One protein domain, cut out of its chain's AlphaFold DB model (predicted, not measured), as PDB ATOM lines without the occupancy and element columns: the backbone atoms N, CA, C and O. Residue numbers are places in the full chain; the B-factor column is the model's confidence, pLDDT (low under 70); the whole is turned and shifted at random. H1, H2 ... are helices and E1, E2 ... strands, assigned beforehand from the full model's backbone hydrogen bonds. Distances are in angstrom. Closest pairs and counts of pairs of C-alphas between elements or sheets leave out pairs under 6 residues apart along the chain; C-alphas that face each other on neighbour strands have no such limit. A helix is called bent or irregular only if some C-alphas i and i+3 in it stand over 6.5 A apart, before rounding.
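This is residues 4 to 152 of the 158 residues of the protein "Alpha/beta hydrolase" of Streptomyces sp. SID10244 (UniProt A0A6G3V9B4). Picture an arch with a lobe at each end: one lobe is a small sheet of three strands, E1, E2 and E3, with H6 over one face, and the other is a helical hairpin, H2 and H3, with H4 packed crosswise on H2, the three helices apart from E2, E3 and H6. The sharply bent helix H1 and, inside its bend, H5 make the span between the lobes. The printed part has 149 residues, with E1 H1 H2 H3 H4 H5 E2 H6 E3 along the chain; the sheet is parallel, in the order E1 E2 E3, and the class is mostly helix. The whole is only just compact, close to loose, with a radius of gyration of the C-alphas of 17.2 A and spans of 49 by 37 by 23 A.

Find C-alpha 4 at (16.883, 32.245, 35.646), where E1, residues 4 to 6, begins. E2 is residues 120 to 125, 16.6 A long; E3, residues 146 to 151, runs 15.9 A to C-alpha 151 at (21.256, 22.120, 27.008). H6 is residues 134 to 142. H1, residues 21 to 50, was assigned as one helix by its hydrogen bonds but is bent, with C-alphas 35 and 38 7.3 A apart. Its arms are H1a, residues 21 to 35, 23.2 A, and H1b, residues 38 to 50, 18.9 A; H1a is irregular, with C-alphas 28 and 31 7.2 A apart. H2 is residues 52 to 65, 20.3 A; H3 residues 68 to 75; H4 residues 77 to 89, 17.4 A; H5 residues 96 to 105, 14.4 A.

Look first at inner strand E2: N 5 and O 121 are 2.9 A apart towards E1, and N 149 and O 122 are 2.7 A apart towards E3, both within hydrogen-bond range. H6 is on the sheet at a height of 8.9 A, over E3 and only just over E2, with 3 of its C-alphas; on the local plane it runs along the strands, at 9 degrees to E3. E2, H6, E3 is a strand-helix-strand unit, parallel neighbours with a helix between, its crossover right-handed; E1, H1 to H5, E2 is another. H1a and H1b are about perpendicular, at 77 degrees. H5 touches H1a, closest C-alphas Ala 30 and Val 103, 5.2 A, and H1b, Gly 41 and Glu 96, 4.4 A. H1b and H4 touch only at their ends, closest C-alphas Ser 49 and Leu 88, 4.8 A. H4 touches H2 at a steep tilt of 50 degrees, closest C-alphas Asp 56 and Leu 84, 6.9 A. H2 and H3 form a helical hairpin, H2 touching with residues 63 to 65 alone, closest C-alphas Gly 63 and Arg 71, 4.8 A. Every O i to N i+4 pair is within hydrogen-bond range in H3, H4, H5 and H6, against 7 of 11 in H1a, 8 of 9 in H1b and 9 of 10 in H2.

The C-alphas farthest apart are those of Pro 53 and Pro 144, 49.6 A. The printed part has no cut; residues 7 to 20 and 106 to 119 are its long links. Mean pLDDT of the printed part is 85.4; look for values under 70 at residues 49 to 55 and 90 to 93.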
ATOM      1  N   GLY A   4      16.751  33.344  36.600       97.00
ATOM      2  CA  GLY A   4      16.883  32.245  35.646       97.00
ATOM      3  C   GLY A   4      16.569  32.734  34.236       97.00
ATOM      4  O   GLY A   4      15.551  33.396  34.046       97.00
ATOM      5  N   ILE A   5      17.435  32.413  33.276       96.06
ATOM      6  CA  ILE A   5      17.278  32.752  31.857       96.06
ATOM      7  C   ILE A   5      17.290  31.460  31.039       96.06
ATOM      8  O   ILE A   5      18.186  30.639  31.223       96.06
ATOM      9  N   LEU A   6      16.317  31.285  30.146       94.25
ATOM     10  CA  LEU A   6      16.209  30.134  29.248       94.25
ATOM     11  C   LEU A   6      16.276  30.622  27.801       94.25
ATOM     12  O   LEU A   6      15.286  31.131  27.282       94.25
ATOM     13  N   GLY A   7      17.450  30.496  27.186       89.50
ATOM     14  CA  GLY A   7      17.752  31.126  25.903       89.50
ATOM     15  C   GLY A   7      17.745  32.656  26.003       89.50
ATOM     16  O   GLY A   7      17.137  33.253  26.893       89.50
ATOM     17  N   GLY A   8      18.462  33.335  25.113       88.31
ATOM     18  CA  GLY A   8      18.417  34.794  25.112       88.31
ATOM     19  C   GLY A   8      19.407  35.450  24.171       88.31
ATOM     20  O   GLY A   8      20.497  34.938  23.912       88.31
ATOM     21  N   VAL A   9      19.005  36.617  23.680       91.06
ATOM     22  CA  VAL A   9      19.799  37.463  22.794       91.06
ATOM     23  C   VAL A   9      20.708  38.348  23.640       91.06
ATOM     24  O   VAL A   9      20.234  39.105  24.481       91.06
ATOM     25  N   ALA A  10      22.013  38.260  23.412       93.62
ATOM     26  CA  ALA A  10      22.984  39.227  23.926       93.62
ATOM     27  C   ALA A  10      22.857  40.609  23.239       93.62
ATOM     28  O   ALA A  10      22.337  40.666  22.120       93.62
ATOM     29  N   PRO A  11      23.355  41.708  23.842       94.00
ATOM     30  CA  PRO A  11      23.365  43.022  23.204       94.00
ATOM     31  C   PRO A  11      23.973  42.981  21.796       94.00
ATOM     32  O   PRO A  11      24.931  42.257  21.531       94.00
ATOM     33  N   THR A  12      23.416  43.772  20.880       91.69
ATOM     34  CA  THR A  12      23.881  43.864  19.474       91.69
ATOM     35  C   THR A  12      24.381  45.265  19.115       91.69
ATOM     36  O   THR A  12      24.901  45.512  18.024       91.69
ATOM     37  N   VAL A  13      24.203  46.199  20.049       91.06
ATOM     38  CA  VAL A  13      24.618  47.596  20.001       91.06
ATOM     39  C   VAL A  13      25.173  47.946  21.378       91.06
ATOM     40  O   VAL A  13      24.672  47.444  22.380       91.06
ATOM     41  N   GLY A  14      26.196  48.798  21.412       92.25
ATOM     42  CA  GLY A  14      26.865  49.199  22.648       92.25
ATOM     43  C   GLY A  14      28.183  48.451  22.881       92.25
ATOM     44  O   GLY A  14      28.623  47.688  22.017       92.25
ATOM     45  N   PRO A  15      28.858  48.707  24.012       93.12
ATOM     46  CA  PRO A  15      30.172  48.132  24.312       93.12
ATOM     47  C   PRO A  15      30.114  46.636  24.641       93.12
ATOM     48  O   PRO A  15      31.075  45.924  24.368       93.12
ATOM     49  N   ASP A  16      28.973  46.157  25.133       95.12
ATOM     50  CA  ASP A  16      28.728  44.745  25.442       95.12
ATOM     51  C   ASP A  16      28.208  43.957  24.228       95.12
ATOM     52  O   ASP A  16      27.701  42.844  24.368       95.12
ATOM     53  N   ALA A  17      28.281  44.529  23.023       93.81
ATOM     54  CA  ALA A  17      27.704  43.919  21.838       93.81
ATOM     55  C   ALA A  17      28.483  42.689  21.352       93.81
ATOM     56  O   ALA A  17      29.714  42.680  21.323       93.81
ATOM     57  N   ILE A  18      27.748  41.691  20.866       92.12
ATOM     58  CA  ILE A  18      28.280  40.583  20.068       92.12
ATOM     59  C   ILE A  18      27.596  40.547  18.701       92.12
ATOM     60  O   ILE A  18      26.395  40.790  18.569       92.12
ATOM     61  N   ASP A  19      28.374  40.225  17.670       81.06
ATOM     62  CA  ASP A  19      27.870  39.966  16.325       81.06
ATOM     63  C   ASP A  19      27.738  38.457  16.079       81.06
ATOM     64  O   ASP A  19      28.561  37.659  16.525       81.06
ATOM     65  N   GLY A  20      26.733  38.053  15.300       73.19
ATOM     66  CA  GLY A  20      26.559  36.652  14.918       73.19
ATOM     67  C   GLY A  20      25.126  36.288  14.550       73.19
ATOM     68  O   GLY A  20      24.184  37.043  14.798       73.19
ATOM     69  N   GLY A  21      24.978  35.120  13.918       72.50
ATOM     70  CA  GLY A  21      23.684  34.496  13.626       72.50
ATOM     71  C   GLY A  21      22.693  35.366  12.847       72.50
ATOM     72  O   GLY A  21      23.066  36.262  12.081       72.50
ATOM     73  N   ALA A  22      21.404  35.101  13.066       75.75
ATOM     74  CA  ALA A  22      20.306  35.878  12.493       75.75
ATOM     75  C   ALA A  22      20.325  37.347  12.951       75.75
ATOM     76  O   ALA A  22      19.834  38.230  12.244       75.75
ATOM     77  N   MET A  23      20.944  37.632  14.099       80.12
ATOM     78  CA  MET A  23      20.895  38.950  14.717       80.12
ATOM     79  C   MET A  23      21.709  40.009  13.960       80.12
ATOM     80  O   MET A  23      21.323  41.178  13.923       80.12
ATOM     81  N   ARG A  24      22.761  39.605  13.234       81.31
ATOM     82  CA  ARG A  24      23.481  40.509  12.318       81.31
ATOM     83  C   ARG A  24      22.579  41.023  11.190       81.31
ATOM     84  O   ARG A  24      22.622  42.202  10.843       81.31
ATOM     85  N   LEU A  25      21.762  40.137  10.615       80.75
ATOM     86  CA  LEU A  25      20.786  40.504   9.582       80.75
ATOM     87  C   LEU A  25      19.651  41.337  10.179       80.75
ATOM     88  O   LEU A  25      19.251  42.337   9.586       80.75
ATOM     89  N   ALA A  26      19.182  40.961  11.370       78.69
ATOM     90  CA  ALA A  26      18.146  41.674  12.106       78.69
ATOM     91  C   ALA A  26      18.544  43.138  12.367       78.69
ATOM     92  O   ALA A  26      17.796  44.049  12.011       78.69
ATOM     93  N   ARG A  27      19.769  43.374  12.858       82.06
ATOM     94  CA  ARG A  27      20.327  44.719  13.074       82.06
ATOM     95  C   ARG A  27      20.391  45.543  11.789       82.06
ATOM     96  O   ARG A  27      20.021  46.715  11.792       82.06
ATOM     97  N   ALA A  28      20.823  44.939  10.681       84.31
ATOM     98  CA  ALA A  28      20.866  45.612   9.383       84.31
ATOM     99  C   ALA A  28      19.461  45.961   8.852       84.31
ATOM    100  O   ALA A  28      19.270  47.016   8.247       84.31
ATOM    101  N   ALA A  29      18.472  45.100   9.103       83.56
ATOM    102  CA  ALA A  29      17.083  45.308   8.699       83.56
ATOM    103  C   ALA A  29      16.308  46.266   9.626       83.56
ATOM    104  O   ALA A  29      15.287  46.822   9.214       83.56
ATOM    105  N   ALA A  30      16.778  46.496  10.856       83.25
ATOM    106  CA  ALA A  30      16.056  47.238  11.887       83.25
ATOM    107  C   ALA A  30      15.599  48.656  11.475       83.25
ATOM    108  O   ALA A  30      14.458  49.009  11.783       83.25
ATOM    109  N   PRO A  31      16.385  49.480  10.743       85.69
ATOM    110  CA  PRO A  31      15.921  50.795  10.291       85.69
ATOM    111  C   PRO A  31      14.693  50.717   9.381       85.69
ATOM    112  O   PRO A  31      13.795  51.554   9.495       85.69
ATOM    113  N   VAL A  32      14.647  49.700   8.514       85.25
ATOM    114  CA  VAL A  32      13.527  49.443   7.601       85.25
ATOM    115  C   VAL A  32      12.340  48.886   8.380       85.25
ATOM    116  O   VAL A  32      11.234  49.404   8.249       85.25
ATOM    117  N   LEU A  33      12.562  47.893   9.245       83.56
ATOM    118  CA  LEU A  33      11.513  47.284  10.070       83.56
ATOM    119  C   LEU A  33      10.864  48.283  11.033       83.56
ATOM    120  O   LEU A  33       9.661  48.217  11.264       83.56
ATOM    121  N   ARG A  34      11.605  49.276  11.526       82.31
ATOM    122  CA  ARG A  34      11.044  50.353  12.352       82.31
ATOM    123  C   ARG A  34       9.975  51.175  11.621       82.31
ATOM    124  O   ARG A  34       9.072  51.692  12.267       82.31
ATOM    125  N   VAL A  35      10.089  51.324  10.300       84.44
ATOM    126  CA  VAL A  35       9.154  52.124   9.487       84.44
ATOM    127  C   VAL A  35       8.086  51.240   8.844       84.44
ATOM    128  O   VAL A  35       6.905  51.577   8.863       84.44
ATOM    129  N   ALA A  36       8.493  50.104   8.282       83.81
ATOM    130  CA  ALA A  36       7.641  49.236   7.474       83.81
ATOM    131  C   ALA A  36       7.176  47.961   8.197       83.81
ATOM    132  O   ALA A  36       6.259  47.299   7.719       83.81
ATOM    133  N   GLY A  37       7.765  47.603   9.341       79.75
ATOM    134  CA  GLY A  37       7.508  46.334  10.030       79.75
ATOM    135  C   GLY A  37       6.069  46.193  10.511       79.75
ATOM    136  O   GLY A  37       5.438  45.182  10.230       79.75
ATOM    137  N   ALA A  38       5.514  47.225  11.150       80.62
ATOM    138  CA  ALA A  38       4.115  47.226  11.583       80.62
ATOM    139  C   ALA A  38       3.122  47.059  10.405       80.62
ATOM    140  O   ALA A  38       2.391  46.066  10.362       80.62
ATOM    141  N   PRO A  39       3.110  47.934   9.373       82.12
ATOM    142  CA  PRO A  39       2.154  47.782   8.275       82.12
ATOM    143  C   PRO A  39       2.323  46.456   7.514       82.12
ATOM    144  O   PRO A  39       1.320  45.822   7.186       82.12
ATOM    145  N   VAL A  40       3.556  45.986   7.288       81.44
ATOM    146  CA  VAL A  40       3.805  44.671   6.667       81.44
ATOM    147  C   VAL A  40       3.303  43.539   7.566       81.44
ATOM    148  O   VAL A  40       2.602  42.644   7.093       81.44
ATOM    149  N   GLY A  41       3.592  43.599   8.867       78.69
ATOM    150  CA  GLY A  41       3.146  42.629   9.862       78.69
ATOM    151  C   GLY A  41       1.627  42.493   9.896       78.69
ATOM    152  O   GLY A  41       1.120  41.372   9.889       78.69
ATOM    153  N   LYS A  42       0.879  43.599   9.826       79.88
ATOM    154  CA  LYS A  42      -0.594  43.589   9.725       79.88
ATOM    155  C   LYS A  42      -1.117  42.916   8.460       79.88
ATOM    156  O   LYS A  42      -2.081  42.150   8.533       79.88
ATOM    157  N   VAL A  43      -0.488  43.166   7.309       81.81
ATOM    158  CA  VAL A  43      -0.880  42.535   6.037       81.81
ATOM    159  C   VAL A  43      -0.648  41.028   6.102       81.81
ATOM    160  O   VAL A  43      -1.573  40.257   5.844       81.81
ATOM    161  N   VAL A  44       0.543  40.598   6.529       79.38
ATOM    162  CA  VAL A  44       0.868  39.171   6.688       79.38
ATOM    163  C   VAL A  44      -0.068  38.518   7.711       79.38
ATOM    164  O   VAL A  44      -0.630  37.459   7.442       79.38
ATOM    165  N   SER A  45      -0.315  39.178   8.846       75.06
ATOM    166  CA  SER A  45      -1.225  38.688   9.888       75.06
ATOM    167  C   SER A  45      -2.648  38.508   9.367       75.06
ATOM    168  O   SER A  45      -3.294  37.529   9.728       75.06
ATOM    169  N   SER A  46      -3.133  39.419   8.519       75.88
ATOM    170  CA  SER A  46      -4.473  39.345   7.927       75.88
ATOM    171  C   SER A  46      -4.599  38.168   6.960       75.88
ATOM    172  O   SER A  46      -5.577  37.425   7.033       75.88
ATOM    173  N   VAL A  47      -3.586  37.948   6.112       75.56
ATOM    174  CA  VAL A  47      -3.529  36.797   5.192       75.56
ATOM    175  C   VAL A  47      -3.490  35.480   5.970       75.56
ATOM    176  O   VAL A  47      -4.225  34.553   5.637       75.56
ATOM    177  N   LEU A  48      -2.695  35.408   7.042       71.69
ATOM    178  CA  LEU A  48      -2.581  34.202   7.863       71.69
ATOM    179  C   LEU A  48      -3.868  33.879   8.643       71.69
ATOM    180  O   LEU A  48      -4.228  32.706   8.702       71.69
ATOM    181  N   SER A  49      -4.615  34.874   9.158       67.19
ATOM    182  CA  SER A  49      -5.886  34.629   9.889       67.19
ATOM    183  C   SER A  49      -6.895  33.812   9.106       67.19
ATOM    184  O   SER A  49      -7.701  33.096   9.688       67.19
ATOM    185  N   VAL A  50      -6.925  34.010   7.791       68.62
ATOM    186  CA  VAL A  50      -8.012  33.520   6.943       68.62
ATOM    187  C   VAL A  50      -7.600  32.293   6.131       68.62
ATOM    188  O   VAL A  50      -8.424  31.723   5.421       68.62
ATOM    189  N   ALA A  51      -6.344  31.849   6.248       66.56
ATOM    190  CA  ALA A  51      -5.765  30.824   5.389       66.56
ATOM    191  C   ALA A  51      -5.163  29.652   6.180       66.56
ATOM    192  O   ALA A  51      -3.974  29.345   6.076       66.56
ATOM    193  N   ARG A  52      -6.014  28.909   6.901       65.69
ATOM    194  CA  ARG A  52      -5.657  27.602   7.492       65.69
ATOM    195  C   ARG A  52      -4.952  26.638   6.513       65.69
ATOM    196  O   ARG A  52      -4.000  25.990   6.945       65.69
ATOM    197  N   PRO A  53      -5.314  26.576   5.211       68.75
ATOM    198  CA  PRO A  53      -4.592  25.758   4.232       68.75
ATOM    199  C   PRO A  53      -3.142  26.195   3.973       68.75
ATOM    200  O   PRO A  53      -2.391  25.425   3.389       68.75
ATOM    201  N   ILE A  54      -2.746  27.410   4.371       67.31
ATOM    202  CA  ILE A  54      -1.383  27.945   4.214       67.31
ATOM    203  C   ILE A  54      -0.580  27.775   5.510       67.31
ATOM    204  O   ILE A  54       0.593  27.404   5.458       67.31
ATOM    205  N   ALA A  55      -1.211  28.001   6.666       68.50
ATOM    206  CA  ALA A  55      -0.546  27.925   7.966       68.50
ATOM    207  C   ALA A  55      -0.020  26.513   8.279       68.50
ATOM    208  O   ALA A  55       1.127  26.361   8.694       68.50
ATOM    209  N   ASP A  56      -0.816  25.470   8.025       72.81
ATOM    210  CA  ASP A  56      -0.422  24.100   8.374       72.81
ATOM    211  C   ASP A  56       0.763  23.568   7.526       72.81
ATOM    212  O   ASP A  56       1.735  23.060   8.101       72.81
ATOM    213  N   PRO A  57       0.802  23.759   6.187       75.50
ATOM    214  CA  PRO A  57       1.999  23.464   5.401       75.50
ATOM    215  C   PRO A  57       3.229  24.263   5.835       75.50
ATOM    216  O   PRO A  57       4.315  23.682   5.877       75.50
ATOM    217  N   ALA A  58       3.073  25.545   6.186       73.69
ATOM    218  CA  ALA A  58       4.179  26.401   6.614       73.69
ATOM    219  C   ALA A  58       4.842  25.890   7.902       73.69
ATOM    220  O   ALA A  58       6.062  25.732   7.926       73.69
ATOM    221  N   ILE A  59       4.052  25.530   8.923       74.81
ATOM    222  CA  ILE A  59       4.567  24.904  10.156       74.81
ATOM    223  C   ILE A  59       5.270  23.582   9.825       74.81
ATOM    224  O   ILE A  59       6.352  23.304  10.339       74.81
ATOM    225  N   SER A  60       4.697  22.776   8.922       76.38
ATOM    226  CA  SER A  60       5.291  21.488   8.538       76.38
ATOM    227  C   SER A  60       6.628  21.628   7.799       76.38
ATOM    228  O   SER A  60       7.489  20.755   7.916       76.38
ATOM    229  N   ILE A  61       6.787  22.687   6.997       81.81
ATOM    230  CA  ILE A  61       8.031  22.992   6.285       81.81
ATOM    231  C   ILE A  61       9.054  23.515   7.285       81.81
ATOM    232  O   ILE A  61      10.179  23.023   7.295       81.81
ATOM    233  N   TYR A  62       8.646  24.444   8.151       78.00
ATOM    234  CA  TYR A  62       9.489  24.983   9.209       78.00
ATOM    235  C   TYR A  62      10.059  23.858  10.081       78.00
ATOM    236  O   TYR A  62      11.269  23.666  10.086       78.00
ATOM    237  N   GLY A  63       9.214  23.002  10.665       79.75
ATOM    238  CA  GLY A  63       9.685  21.889  11.500       79.75
ATOM    239  C   GLY A  63      10.600  20.895  10.774       79.75
ATOM    240  O   GLY A  63      11.531  20.358  11.371       79.75
ATOM    241  N   ARG A  64      10.403  20.666   9.467       79.81
ATOM    242  CA  ARG A  64      11.305  19.809   8.672       79.81
ATOM    243  C   ARG A  64      12.685  20.422   8.463       79.81
ATOM    244  O   ARG A  64      13.652  19.672   8.349       79.81
ATOM    245  N   LEU A  65      12.769  21.746   8.383       81.00
ATOM    246  CA  LEU A  65      14.022  22.473   8.185       81.00
ATOM    247  C   LEU A  65      14.718  22.813   9.510       81.00
ATOM    248  O   LEU A  65      15.930  23.020   9.503       81.00
ATOM    249  N   SER A  66      13.990  22.808  10.630       82.12
ATOM    250  CA  SER A  66      14.554  23.037  11.962       82.12
ATOM    251  C   SER A  66      15.470  21.888  12.426       82.12
ATOM    252  O   SER A  66      15.329  20.748  11.950       82.12
ATOM    253  N   PRO A  67      16.409  22.161  13.356       84.56
ATOM    254  CA  PRO A  67      17.215  21.152  14.042       84.56
ATOM    255  C   PRO A  67      16.375  20.090  14.759       84.56
ATOM    256  O   PRO A  67      15.160  20.214  14.890       84.56
ATOM    257  N   GLN A  68      17.037  19.019  15.207       84.38
ATOM    258  CA  GLN A  68      16.369  17.837  15.756       84.38
ATOM    259  C   GLN A  68      15.443  18.156  16.940       84.38
ATOM    260  O   GLN A  68      14.295  17.728  16.883       84.38
ATOM    261  N   GLY A  69      15.900  18.919  17.940       80.12
ATOM    262  CA  GLY A  69      15.087  19.264  19.115       80.12
ATOM    263  C   GLY A  69      13.774  19.970  18.743       80.12
ATOM    264  O   GLY A  69      12.689  19.413  18.920       80.12
ATOM    265  N   ASP A  70      13.864  21.105  18.038       83.56
ATOM    266  CA  ASP A  70      12.690  21.822  17.512       83.56
ATOM    267  C   ASP A  70      11.775  20.934  16.660       83.56
ATOM    268  O   ASP A  70      10.550  21.030  16.742       83.56
ATOM    269  N   ARG A  71      12.346  20.068  15.813       84.88
ATOM    270  CA  ARG A  71      11.572  19.166  14.952       84.88
ATOM    271  C   ARG A  71      10.791  18.144  15.767       84.88
ATOM    272  O   ARG A  71       9.631  17.879  15.447       84.88
ATOM    273  N   GLU A  72      11.415  17.552  16.778       85.62
ATOM    274  CA  GLU A  72      10.770  16.598  17.678       85.62
ATOM    275  C   GLU A  72       9.639  17.274  18.448       85.62
ATOM    276  O   GLU A  72       8.527  16.743  18.485       85.62
ATOM    277  N   LEU A  73       9.872  18.480  18.967       84.75
ATOM    278  CA  LEU A  73       8.857  19.267  19.656       84.75
ATOM    279  C   LEU A  73       7.681  19.631  18.733       84.75
ATOM    280  O   LEU A  73       6.529  19.370  19.070       84.75
ATOM    281  N   LEU A  74       7.957  20.146  17.528       83.56
ATOM    282  CA  LEU A  74       6.941  20.509  16.527       83.56
ATOM    283  C   LEU A  74       6.182  19.297  15.963       83.56
ATOM    284  O   LEU A  74       5.098  19.457  15.396       83.56
ATOM    285  N   SER A  75       6.723  18.083  16.103       84.50
ATOM    286  CA  SER A  75       6.020  16.850  15.736       84.50
ATOM    287  C   SER A  75       4.944  16.445  16.750       84.50
ATOM    288  O   SER A  75       4.046  15.671  16.407       84.50
ATOM    289  N   ARG A  76       4.994  16.988  17.977       88.50
ATOM    290  CA  ARG A  76       4.019  16.696  19.029       88.50
ATOM    291  C   ARG A  76       2.666  17.335  18.699       88.50
ATOM    292  O   ARG A  76       2.618  18.544  18.444       88.50
ATOM    293  N   PRO A  77       1.557  16.570  18.700       85.81
ATOM    294  CA  PRO A  77       0.242  17.083  18.317       85.81
ATOM    295  C   PRO A  77      -0.199  18.308  19.120       85.81
ATOM    296  O   PRO A  77      -0.742  19.249  18.547       85.81
ATOM    297  N   GLU A  78       0.062  18.314  20.426       87.88
ATOM    298  CA  GLU A  78      -0.280  19.405  21.334       87.88
ATOM    299  C   GLU A  78       0.499  20.685  21.020       87.88
ATOM    300  O   GLU A  78      -0.087  21.766  20.964       87.88
ATOM    301  N   PHE A  79       1.795  20.564  20.727       84.38
ATOM    302  CA  PHE A  79       2.644  21.711  20.430       84.38
ATOM    303  C   PHE A  79       2.321  22.284  19.051       84.38
ATOM    304  O   PHE A  79       2.188  23.494  18.889       84.38
ATOM    305  N   ARG A  80       2.095  21.415  18.060       81.94
ATOM    306  CA  ARG A  80       1.646  21.824  16.727       81.94
ATOM    307  C   ARG A  80       0.284  22.509  16.766       81.94
ATOM    308  O   ARG A  80       0.091  23.494  16.058       81.94
ATOM    309  N   ALA A  81      -0.654  21.995  17.564       83.75
ATOM    310  CA  ALA A  81      -1.972  22.598  17.723       83.75
ATOM    311  C   ALA A  81      -1.869  23.994  18.341       83.75
ATOM    312  O   ALA A  81      -2.465  24.915  17.799       83.75
ATOM    313  N   MET A  82      -1.065  24.157  19.397       84.88
ATOM    314  CA  MET A  82      -0.779  25.461  20.003       84.88
ATOM    315  C   MET A  82      -0.153  26.430  18.992       84.88
ATOM    316  O   MET A  82      -0.658  27.528  18.806       84.88
ATOM    317  N   PHE A  83       0.886  26.007  18.264       81.81
ATOM    318  CA  PHE A  83       1.562  26.853  17.275       81.81
ATOM    319  C   PHE A  83       0.623  27.285  16.139       81.81
ATOM    320  O   PHE A  83       0.666  28.420  15.666       81.81
ATOM    321  N   LEU A  84      -0.248  26.374  15.694       78.50
ATOM    322  CA  LEU A  84      -1.272  26.664  14.698       78.50
ATOM    323  C   LEU A  84      -2.349  27.599  15.258       78.50
ATOM    324  O   LEU A  84      -2.820  28.470  14.532       78.50
ATOM    325  N   ASP A  85      -2.732  27.430  16.521       80.38
ATOM    326  CA  ASP A  85      -3.699  28.290  17.196       80.38
ATOM    327  C   ASP A  85      -3.163  29.717  17.343       80.38
ATOM    328  O   ASP A  85      -3.830  30.652  16.912       80.38
ATOM    329  N   ASP A  86      -1.917  29.892  17.785       77.88
ATOM    330  CA  ASP A  86      -1.246  31.196  17.828       77.88
ATOM    331  C   ASP A  86      -1.171  31.830  16.430       77.88
ATOM    332  O   ASP A  86      -1.496  33.008  16.230       77.88
ATOM    333  N   LEU A  87      -0.824  31.032  15.413       73.56
ATOM    334  CA  LEU A  87      -0.751  31.497  14.031       73.56
ATOM    335  C   LEU A  87      -2.108  31.850  13.423       73.56
ATOM    336  O   LEU A  87      -2.127  32.697  12.531       73.56
ATOM    337  N   LEU A  88      -3.224  31.264  13.868       73.44
ATOM    338  CA  LEU A  88      -4.568  31.499  13.313       73.44
ATOM    339  C   LEU A  88      -5.409  32.473  14.148       73.44
ATOM    340  O   LEU A  88      -6.124  33.300  13.571       73.44
ATOM    341  N   HIS A  89      -5.239  32.478  15.464       72.69
ATOM    342  CA  HIS A  89      -6.079  33.196  16.422       72.69
ATOM    343  C   HIS A  89      -5.322  34.212  17.295       72.69
ATOM    344  O   HIS A  89      -5.976  34.972  18.006       72.69
ATOM    345  N   GLY A  90      -3.996  34.351  17.167       63.44
ATOM    346  CA  GLY A  90      -3.166  35.340  17.886       63.44
ATOM    347  C   GLY A  90      -3.414  36.827  17.551       63.44
ATOM    348  O   GLY A  90      -2.571  37.682  17.815       63.44
ATOM    349  N   GLY A  91      -4.559  37.165  16.952       64.06
ATOM    350  CA  GLY A  91      -4.974  38.536  16.647       64.06
ATOM    351  C   GLY A  91      -4.381  39.138  15.364       64.06
ATOM    352  O   GLY A  91      -3.623  38.519  14.618       64.06
ATOM    353  N   SER A  92      -4.751  40.392  15.077       59.34
ATOM    354  CA  SER A  92      -4.382  41.105  13.839       59.34
ATOM    355  C   SER A  92      -2.935  41.620  13.799       59.34
ATOM    356  O   SER A  92      -2.503  42.122  12.762       59.34
ATOM    357  N   GLN A  93      -2.186  41.478  14.897       59.41
ATOM    358  CA  GLN A  93      -0.813  41.979  15.061       59.41
ATOM    359  C   GLN A  93       0.217  40.854  15.279       59.41
ATOM    360  O   GLN A  93       1.364  41.130  15.621       59.41
ATOM    361  N   ARG A  94      -0.158  39.585  15.058       70.94
ATOM    362  CA  ARG A  94       0.672  38.405  15.375       70.94
ATOM    363  C   ARG A  94       2.078  38.438  14.752       70.94
ATOM    364  O   ARG A  94       3.035  37.988  15.365       70.94
ATOM    365  N   MET A  95       2.215  39.029  13.562       74.12
ATOM    366  CA  MET A  95       3.506  39.197  12.880       74.12
ATOM    367  C   MET A  95       4.155  40.569  13.109       74.12
ATOM    368  O   MET A  95       5.289  40.774  12.689       74.12
ATOM    369  N   GLU A  96       3.479  41.519  13.764       77.69
ATOM    370  CA  GLU A  96       4.112  42.779  14.188       77.69
ATOM    371  C   GLU A  96       5.069  42.551  15.367       77.69
ATOM    372  O   GLU A  96       6.089  43.235  15.458       77.69
ATOM    373  N   ALA A  97       4.767  41.582  16.238       77.44
ATOM    374  CA  ALA A  97       5.552  41.296  17.437       77.44
ATOM    375  C   ALA A  97       7.007  40.883  17.122       77.44
ATOM    376  O   ALA A  97       7.904  41.603  17.557       77.44
ATOM    377  N   PRO A  98       7.291  39.885  16.258       78.38
ATOM    378  CA  PRO A  98       8.677  39.528  15.937       78.38
ATOM    379  C   PRO A  98       9.478  40.667  15.283       78.38
ATOM    380  O   PRO A  98      10.675  40.815  15.515       78.38
ATOM    381  N   PHE A  99       8.832  41.511  14.470       81.12
ATOM    382  CA  PHE A  99       9.494  42.688  13.895       81.12
ATOM    383  C   PHE A  99       9.792  43.754  14.945       81.12
ATOM    384  O   PHE A  99      10.834  44.409  14.877       81.12
ATOM    385  N   SER A 100       8.894  43.924  15.911       83.12
ATOM    386  CA  SER A 100       9.100  44.830  17.039       83.12
ATOM    387  C   SER A 100      10.250  44.339  17.918       83.12
ATOM    388  O   SER A 100      11.124  45.137  18.251       83.12
ATOM    389  N   ASP A 101      10.320  43.034  18.183       84.50
ATOM    390  CA  ASP A 101      11.408  42.409  18.939       84.50
ATOM    391  C   ASP A 101      12.760  42.624  18.255       84.50
ATOM    392  O   ASP A 101      13.706  43.068  18.898       84.50
ATOM    393  N   ILE A 102      12.844  42.446  16.929       84.38
ATOM    394  CA  ILE A 102      14.064  42.758  16.162       84.38
ATOM    395  C   ILE A 102      14.501  44.213  16.371       84.38
ATOM    396  O   ILE A 102      15.688  44.490  16.572       84.38
ATOM    397  N   VAL A 103      13.561  45.161  16.325       85.56
ATOM    398  CA  VAL A 103      13.867  46.583  16.539       85.56
ATOM    399  C   VAL A 103      14.339  46.833  17.973       85.56
ATOM    400  O   VAL A 103      15.235  47.653  18.169       85.56
ATOM    401  N   VAL A 104      13.771  46.144  18.966       86.00
ATOM    402  CA  VAL A 104      14.184  46.242  20.374       86.00
ATOM    403  C   VAL A 104      15.575  45.639  20.583       86.00
ATOM    404  O   VAL A 104      16.431  46.307  21.155       86.00
ATOM    405  N   PHE A 105      15.853  44.447  20.051       85.75
ATOM    406  CA  PHE A 105      17.168  43.799  20.148       85.75
ATOM    407  C   PHE A 105      18.283  44.596  19.467       85.75
ATOM    408  O   PHE A 105      19.448  44.466  19.839       85.75
ATOM    409  N   SER A 106      17.926  45.432  18.487       86.06
ATOM    410  CA  SER A 106      18.847  46.288  17.727       86.06
ATOM    411  C   SER A 106      19.079  47.665  18.361       86.06
ATOM    412  O   SER A 106      19.624  48.559  17.707       86.06
ATOM    413  N   ARG A 107      18.630  47.879  19.600       89.12
ATOM    414  CA  ARG A 107      18.871  49.106  20.366       89.12
ATOM    415  C   ARG A 107      19.897  48.871  21.461       89.12
ATOM    416  O   ARG A 107      20.068  47.756  21.941       89.12
ATOM    417  N   ASP A 108      20.545  49.960  21.861       90.94
ATOM    418  CA  ASP A 108      21.299  49.989  23.108       90.94
ATOM    419  C   ASP A 108      20.346  49.728  24.282       90.94
ATOM    420  O   ASP A 108      19.228  50.256  24.307       90.94
ATOM    421  N   TRP A 109      20.765  48.877  25.216       92.94
ATOM    422  CA  TRP A 109      19.922  48.446  26.332       92.94
ATOM    423  C   TRP A 109      19.763  49.529  27.406       92.94
ATOM    424  O   TRP A 109      18.846  49.446  28.222       92.94
ATOM    425  N   GLY A 110      20.613  50.560  27.401       94.06
ATOM    426  CA  GLY A 110      20.594  51.641  28.386       94.06
ATOM    427  C   GLY A 110      21.221  51.280  29.735       94.06
ATOM    428  O   GLY A 110      21.142  52.081  30.664       94.06
ATOM    429  N   PHE A 111      21.834  50.101  29.851       95.31
ATOM    430  CA  PHE A 111      22.633  49.651  30.991       95.31
ATOM    431  C   PHE A 111      23.708  48.673  30.502       95.31
ATOM    432  O   PHE A 111      23.547  48.083  29.430       95.31
ATOM    433  N   GLN A 112      24.778  48.491  31.279       96.00
ATOM    434  CA  GLN A 112      25.789  47.480  30.970       96.00
ATOM    435  C   GLN A 112      25.434  46.151  31.616       96.00
ATOM    436  O   GLN A 112      24.926  46.099  32.736       96.00
ATOM    437  N   VAL A 113      25.773  45.051  30.957       96.94
ATOM    438  CA  VAL A 113      25.574  43.700  31.488       96.94
ATOM    439  C   VAL A 113      26.296  43.535  32.832       96.94
ATOM    440  O   VAL A 113      25.770  42.887  33.737       96.94
ATOM    441  N   SER A 114      27.437  44.205  33.015       97.12
ATOM    442  CA  SER A 114      28.180  44.234  34.281       97.12
ATOM    443  C   SER A 114      27.429  44.886  35.449       97.12
ATOM    444  O   SER A 114      27.771  44.635  36.603       97.12
ATOM    445  N   ASP A 115      26.412  45.712  35.182       97.44
ATOM    446  CA  ASP A 115      25.616  46.381  36.220       97.44
ATOM    447  C   ASP A 115      24.594  45.424  36.871       97.44
ATOM    448  O   ASP A 115      24.006  45.727  37.915       97.44
ATOM    449  N   VAL A 116      24.384  44.239  36.287       96.75
ATOM    450  CA  VAL A 116      23.485  43.206  36.815       96.75
ATOM    451  C   VAL A 116      24.176  42.443  37.945       96.75
ATOM    452  O   VAL A 116      24.957  41.524  37.727       96.75
ATOM    453  N   THR A 117      23.858  42.802  39.187       96.75
ATOM    454  CA  THR A 117      24.514  42.240  40.387       96.75
ATOM    455  C   THR A 117      23.795  41.041  41.009       96.75
ATOM    456  O   THR A 117      24.323  40.409  41.925       96.75
ATOM    457  N   VAL A 118      22.587  40.708  40.546       97.88
ATOM    458  CA  VAL A 118      21.885  39.502  41.006       97.88
ATOM    459  C   VAL A 118      22.508  38.256  40.370       97.88
ATOM    460  O   VAL A 118      22.798  38.286  39.177       97.88
ATOM    461  N   PRO A 119      22.666  37.137  41.102       98.31
ATOM    462  CA  PRO A 119      23.153  35.899  40.508       98.31
ATOM    463  C   PRO A 119      22.258  35.433  39.357       98.31
ATOM    464  O   PRO A 119      21.033  35.351  39.519       98.31
ATOM    465  N   VAL A 120      22.868  35.072  38.230       98.44
ATOM    466  CA  VAL A 120      22.180  34.603  37.022       98.44
ATOM    467  C   VAL A 120      22.504  33.134  36.758       98.44
ATOM    468  O   VAL A 120      23.643  32.675  36.874       98.44
ATOM    469  N   ARG A 121      21.486  32.354  36.411       98.31
ATOM    470  CA  ARG A 121      21.632  30.983  35.915       98.31
ATOM    471  C   ARG A 121      21.061  30.953  34.505       98.31
ATOM    472  O   ARG A 121      19.898  31.296  34.309       98.31
ATOM    473  N   TRP A 122      21.908  30.631  33.538       98.06
ATOM    474  CA  TRP A 122      21.586  30.737  32.123       98.06
ATOM    475  C   TRP A 122      21.555  29.351  31.500       98.06
ATOM    476  O   TRP A 122      22.565  28.660  31.523       98.06
ATOM    477  N   TRP A 123      20.433  28.955  30.915       97.69
ATOM    478  CA  TRP A 123      20.300  27.729  30.136       97.69
ATOM    479  C   TRP A 123      20.263  28.068  28.650       97.69
ATOM    480  O   TRP A 123      19.591  29.021  28.260       97.69
ATOM    481  N   HIS A 124      21.012  27.341  27.821       97.06
ATOM    482  CA  HIS A 124      21.057  27.603  26.378       97.06
ATOM    483  C   HIS A 124      21.286  26.307  25.594       97.06
ATOM    484  O   HIS A 124      22.196  25.542  25.930       97.06
ATOM    485  N   GLY A 125      20.473  26.084  24.557       95.69
ATOM    486  CA  GLY A 125      20.626  24.990  23.598       95.69
ATOM    487  C   GLY A 125      21.890  25.137  22.756       95.69
ATOM    488  O   GLY A 125      22.111  26.180  22.145       95.69
ATOM    489  N   ASP A 126      22.732  24.104  22.700       95.00
ATOM    490  CA  ASP A 126      23.945  24.139  21.863       95.00
ATOM    491  C   ASP A 126      23.658  23.937  20.363       95.00
ATOM    492  O   ASP A 126      24.557  24.087  19.530       95.00
ATOM    493  N   ARG A 127      22.399  23.645  20.004       93.38
ATOM    494  CA  ARG A 127      21.904  23.551  18.624       93.38
ATOM    495  C   ARG A 127      20.905  24.643  18.255       93.38
ATOM    496  O   ARG A 127      20.292  24.533  17.193       93.38
ATOM    497  N   ASP A 128      20.764  25.692  19.068       91.69
ATOM    498  CA  ASP A 128      19.918  26.835  18.720       91.69
ATOM    499  C   ASP A 128      20.457  27.522  17.451       91.69
ATOM    500  O   ASP A 128      21.568  28.057  17.392       91.69
ATOM    501  N   HIS A 129      19.658  27.435  16.389       86.19
ATOM    502  CA  HIS A 129      19.969  27.956  15.063       86.19
ATOM    503  C   HIS A 129      19.407  29.366  14.829       86.19
ATOM    504  O   HIS A 129      19.727  29.994  13.816       86.19
ATOM    505  N   ILE A 130      18.566  29.855  15.742       85.81
ATOM    506  CA  ILE A 130      17.952  31.181  15.696       85.81
ATOM    507  C   ILE A 130      18.839  32.150  16.469       85.81
ATOM    508  O   ILE A 130      19.303  33.145  15.902       85.81
ATOM    509  N   ILE A 131      19.122  31.822  17.731       90.00
ATOM    510  CA  ILE A 131      20.023  32.562  18.607       90.00
ATOM    511  C   ILE A 131      21.228  31.671  18.912       90.00
ATOM    512  O   ILE A 131      21.112  30.735  19.691       90.00
ATOM    513  N   PRO A 132      22.398  31.925  18.302       91.94
ATOM    514  CA  PRO A 132      23.555  31.065  18.503       91.94
ATOM    515  C   PRO A 132      23.949  30.945  19.977       91.94
ATOM    516  O   PRO A 132      23.967  31.943  20.700       91.94
ATOM    517  N   TYR A 133      24.391  29.750  20.376       94.75
ATOM    518  CA  TYR A 133      24.892  29.448  21.723       94.75
ATOM    519  C   TYR A 133      25.933  30.460  22.240       94.75
ATOM    520  O   TYR A 133      25.952  30.791  23.428       94.75
ATOM    521  N   SER A 134      26.724  31.047  21.333       95.19
ATOM    522  CA  SER A 134      27.698  32.098  21.640       95.19
ATOM    523  C   SER A 134      27.087  33.336  22.306       95.19
ATOM    524  O   SER A 134      27.789  34.034  23.028       95.19
ATOM    525  N   HIS A 135      25.793  33.624  22.119       95.25
ATOM    526  CA  HIS A 135      25.116  34.692  22.863       95.25
ATOM    527  C   HIS A 135      25.026  34.360  24.361       95.25
ATOM    528  O   HIS A 135      25.229  35.243  25.191       95.25
ATOM    529  N   GLY A 136      24.768  33.097  24.719       96.31
ATOM    530  CA  GLY A 136      24.781  32.647  26.112       96.31
ATOM    531  C   GLY A 136      26.181  32.702  26.720       96.31
ATOM    532  O   GLY A 136      26.347  33.210  27.827       96.31
ATOM    533  N   GLU A 137      27.190  32.239  25.977       97.38
ATOM    534  CA  GLU A 137      28.598  32.331  26.394       97.38
ATOM    535  C   GLU A 137      29.013  33.783  26.637       97.38
ATOM    536  O   GLU A 137      29.575  34.105  27.684       97.38
ATOM    537  N   HIS A 138      28.669  34.672  25.703       97.25
ATOM    538  CA  HIS A 138      28.975  36.096  25.790       97.25
ATOM    539  C   HIS A 138      28.338  36.742  27.018       97.25
ATOM    540  O   HIS A 138      29.039  37.354  27.820       97.25
ATOM    541  N   MET A 139      27.035  36.532  27.232       97.56
ATOM    542  CA  MET A 139      26.335  37.080  28.397       97.56
ATOM    543  C   MET A 139      26.935  36.597  29.715       97.56
ATOM    544  O   MET A 139      27.182  37.399  30.612       97.56
ATOM    545  N   VAL A 140      27.210  35.297  29.838       97.81
ATOM    546  CA  VAL A 140      27.800  34.731  31.059       97.81
ATOM    547  C   VAL A 140      29.230  35.230  31.283       97.81
ATOM    548  O   VAL A 140      29.632  35.362  32.434       97.81
ATOM    549  N   SER A 141      29.977  35.555  30.223       97.81
ATOM    550  CA  SER A 141      31.324  36.130  30.345       97.81
ATOM    551  C   SER A 141      31.342  37.577  30.858       97.81
ATOM    552  O   SER A 141      32.333  37.994  31.452       97.81
ATOM    553  N   LEU A 142      30.256  38.329  30.642       97.88
ATOM    554  CA  LEU A 142      30.116  39.730  31.056       97.88
ATOM    555  C   LEU A 142      29.441  39.891  32.426       97.88
ATOM    556  O   LEU A 142      29.690  40.866  33.135       97.88
ATOM    557  N   LEU A 143      28.564  38.955  32.793       98.06
ATOM    558  CA  LEU A 143      27.828  38.996  34.052       98.06
ATOM    559  C   LEU A 143      28.756  38.722  35.260       98.06
ATOM    560  O   LEU A 143      29.480  37.725  35.250       98.06
ATOM    561  N   PRO A 144      28.689  39.523  36.343       98.00
ATOM    562  CA  PRO A 144      29.557  39.359  37.516       98.00
ATOM    563  C   PRO A 144      29.384  38.035  38.284       98.00
ATOM    564  O   PRO A 144      30.359  37.489  38.798       98.00
ATOM    565  N   ASP A 145      28.153  37.519  38.385       98.19
ATOM    566  CA  ASP A 145      27.828  36.200  38.955       98.19
ATOM    567  C   ASP A 145      26.867  35.484  38.012       98.19
ATOM    568  O   ASP A 145      25.645  35.645  38.086       98.19
ATOM    569  N   ALA A 146      27.427  34.686  37.106       98.19
ATOM    570  CA  ALA A 146      26.645  33.877  36.195       98.19
ATOM    571  C   ALA A 146      27.220  32.476  36.009       98.19
ATOM    572  O   ALA A 146      28.418  32.229  36.129       98.19
ATOM    573  N   LYS A 147      26.329  31.537  35.682       98.25
ATOM    574  CA  LYS A 147      26.701  30.192  35.251       98.25
ATOM    575  C   LYS A 147      25.884  29.791  34.034       98.25
ATOM    576  O   LYS A 147      24.655  29.867  34.075       98.25
ATOM    577  N   LEU A 148      26.584  29.320  33.005       98.31
ATOM    578  CA  LEU A 148      25.991  28.710  31.822       98.31
ATOM    579  C   LEU A 148      25.719  27.223  32.075       98.31
ATOM    580  O   LEU A 148      26.574  26.492  32.577       98.31
ATOM    581  N   PHE A 149      24.522  26.786  31.714       98.12
ATOM    582  CA  PHE A 149      24.065  25.407  31.706       98.12
ATOM    583  C   PHE A 149      23.731  25.041  30.264       98.12
ATOM    584  O   PHE A 149      22.706  25.452  29.716       98.12
ATOM    585  N   THR A 150      24.621  24.283  29.636       97.62
ATOM    586  CA  THR A 150      24.415  23.806  28.271       97.62
ATOM    587  C   THR A 150      23.278  22.799  28.233       97.62
ATOM    588  O   THR A 150      23.279  21.814  28.971       97.62
ATOM    589  N   MET A 151      22.324  23.045  27.346       95.62
ATOM    590  CA  MET A 151      21.256  22.120  27.008       95.62
ATOM    591  C   MET A 151      21.681  21.361  25.747       95.62
ATOM    592  O   MET A 151      21.513  21.835  24.626       95.62
ATOM    593  N   HIS A 152      22.350  20.225  25.941       94.44
ATOM    594  CA  HIS A 152      22.977  19.482  24.847       94.44
ATOM    595  C   HIS A 152      21.951  18.896  23.876       94.44
ATOM    596  O   HIS A 152      21.091  18.122  24.286       94.44
TER     597      HIS A 152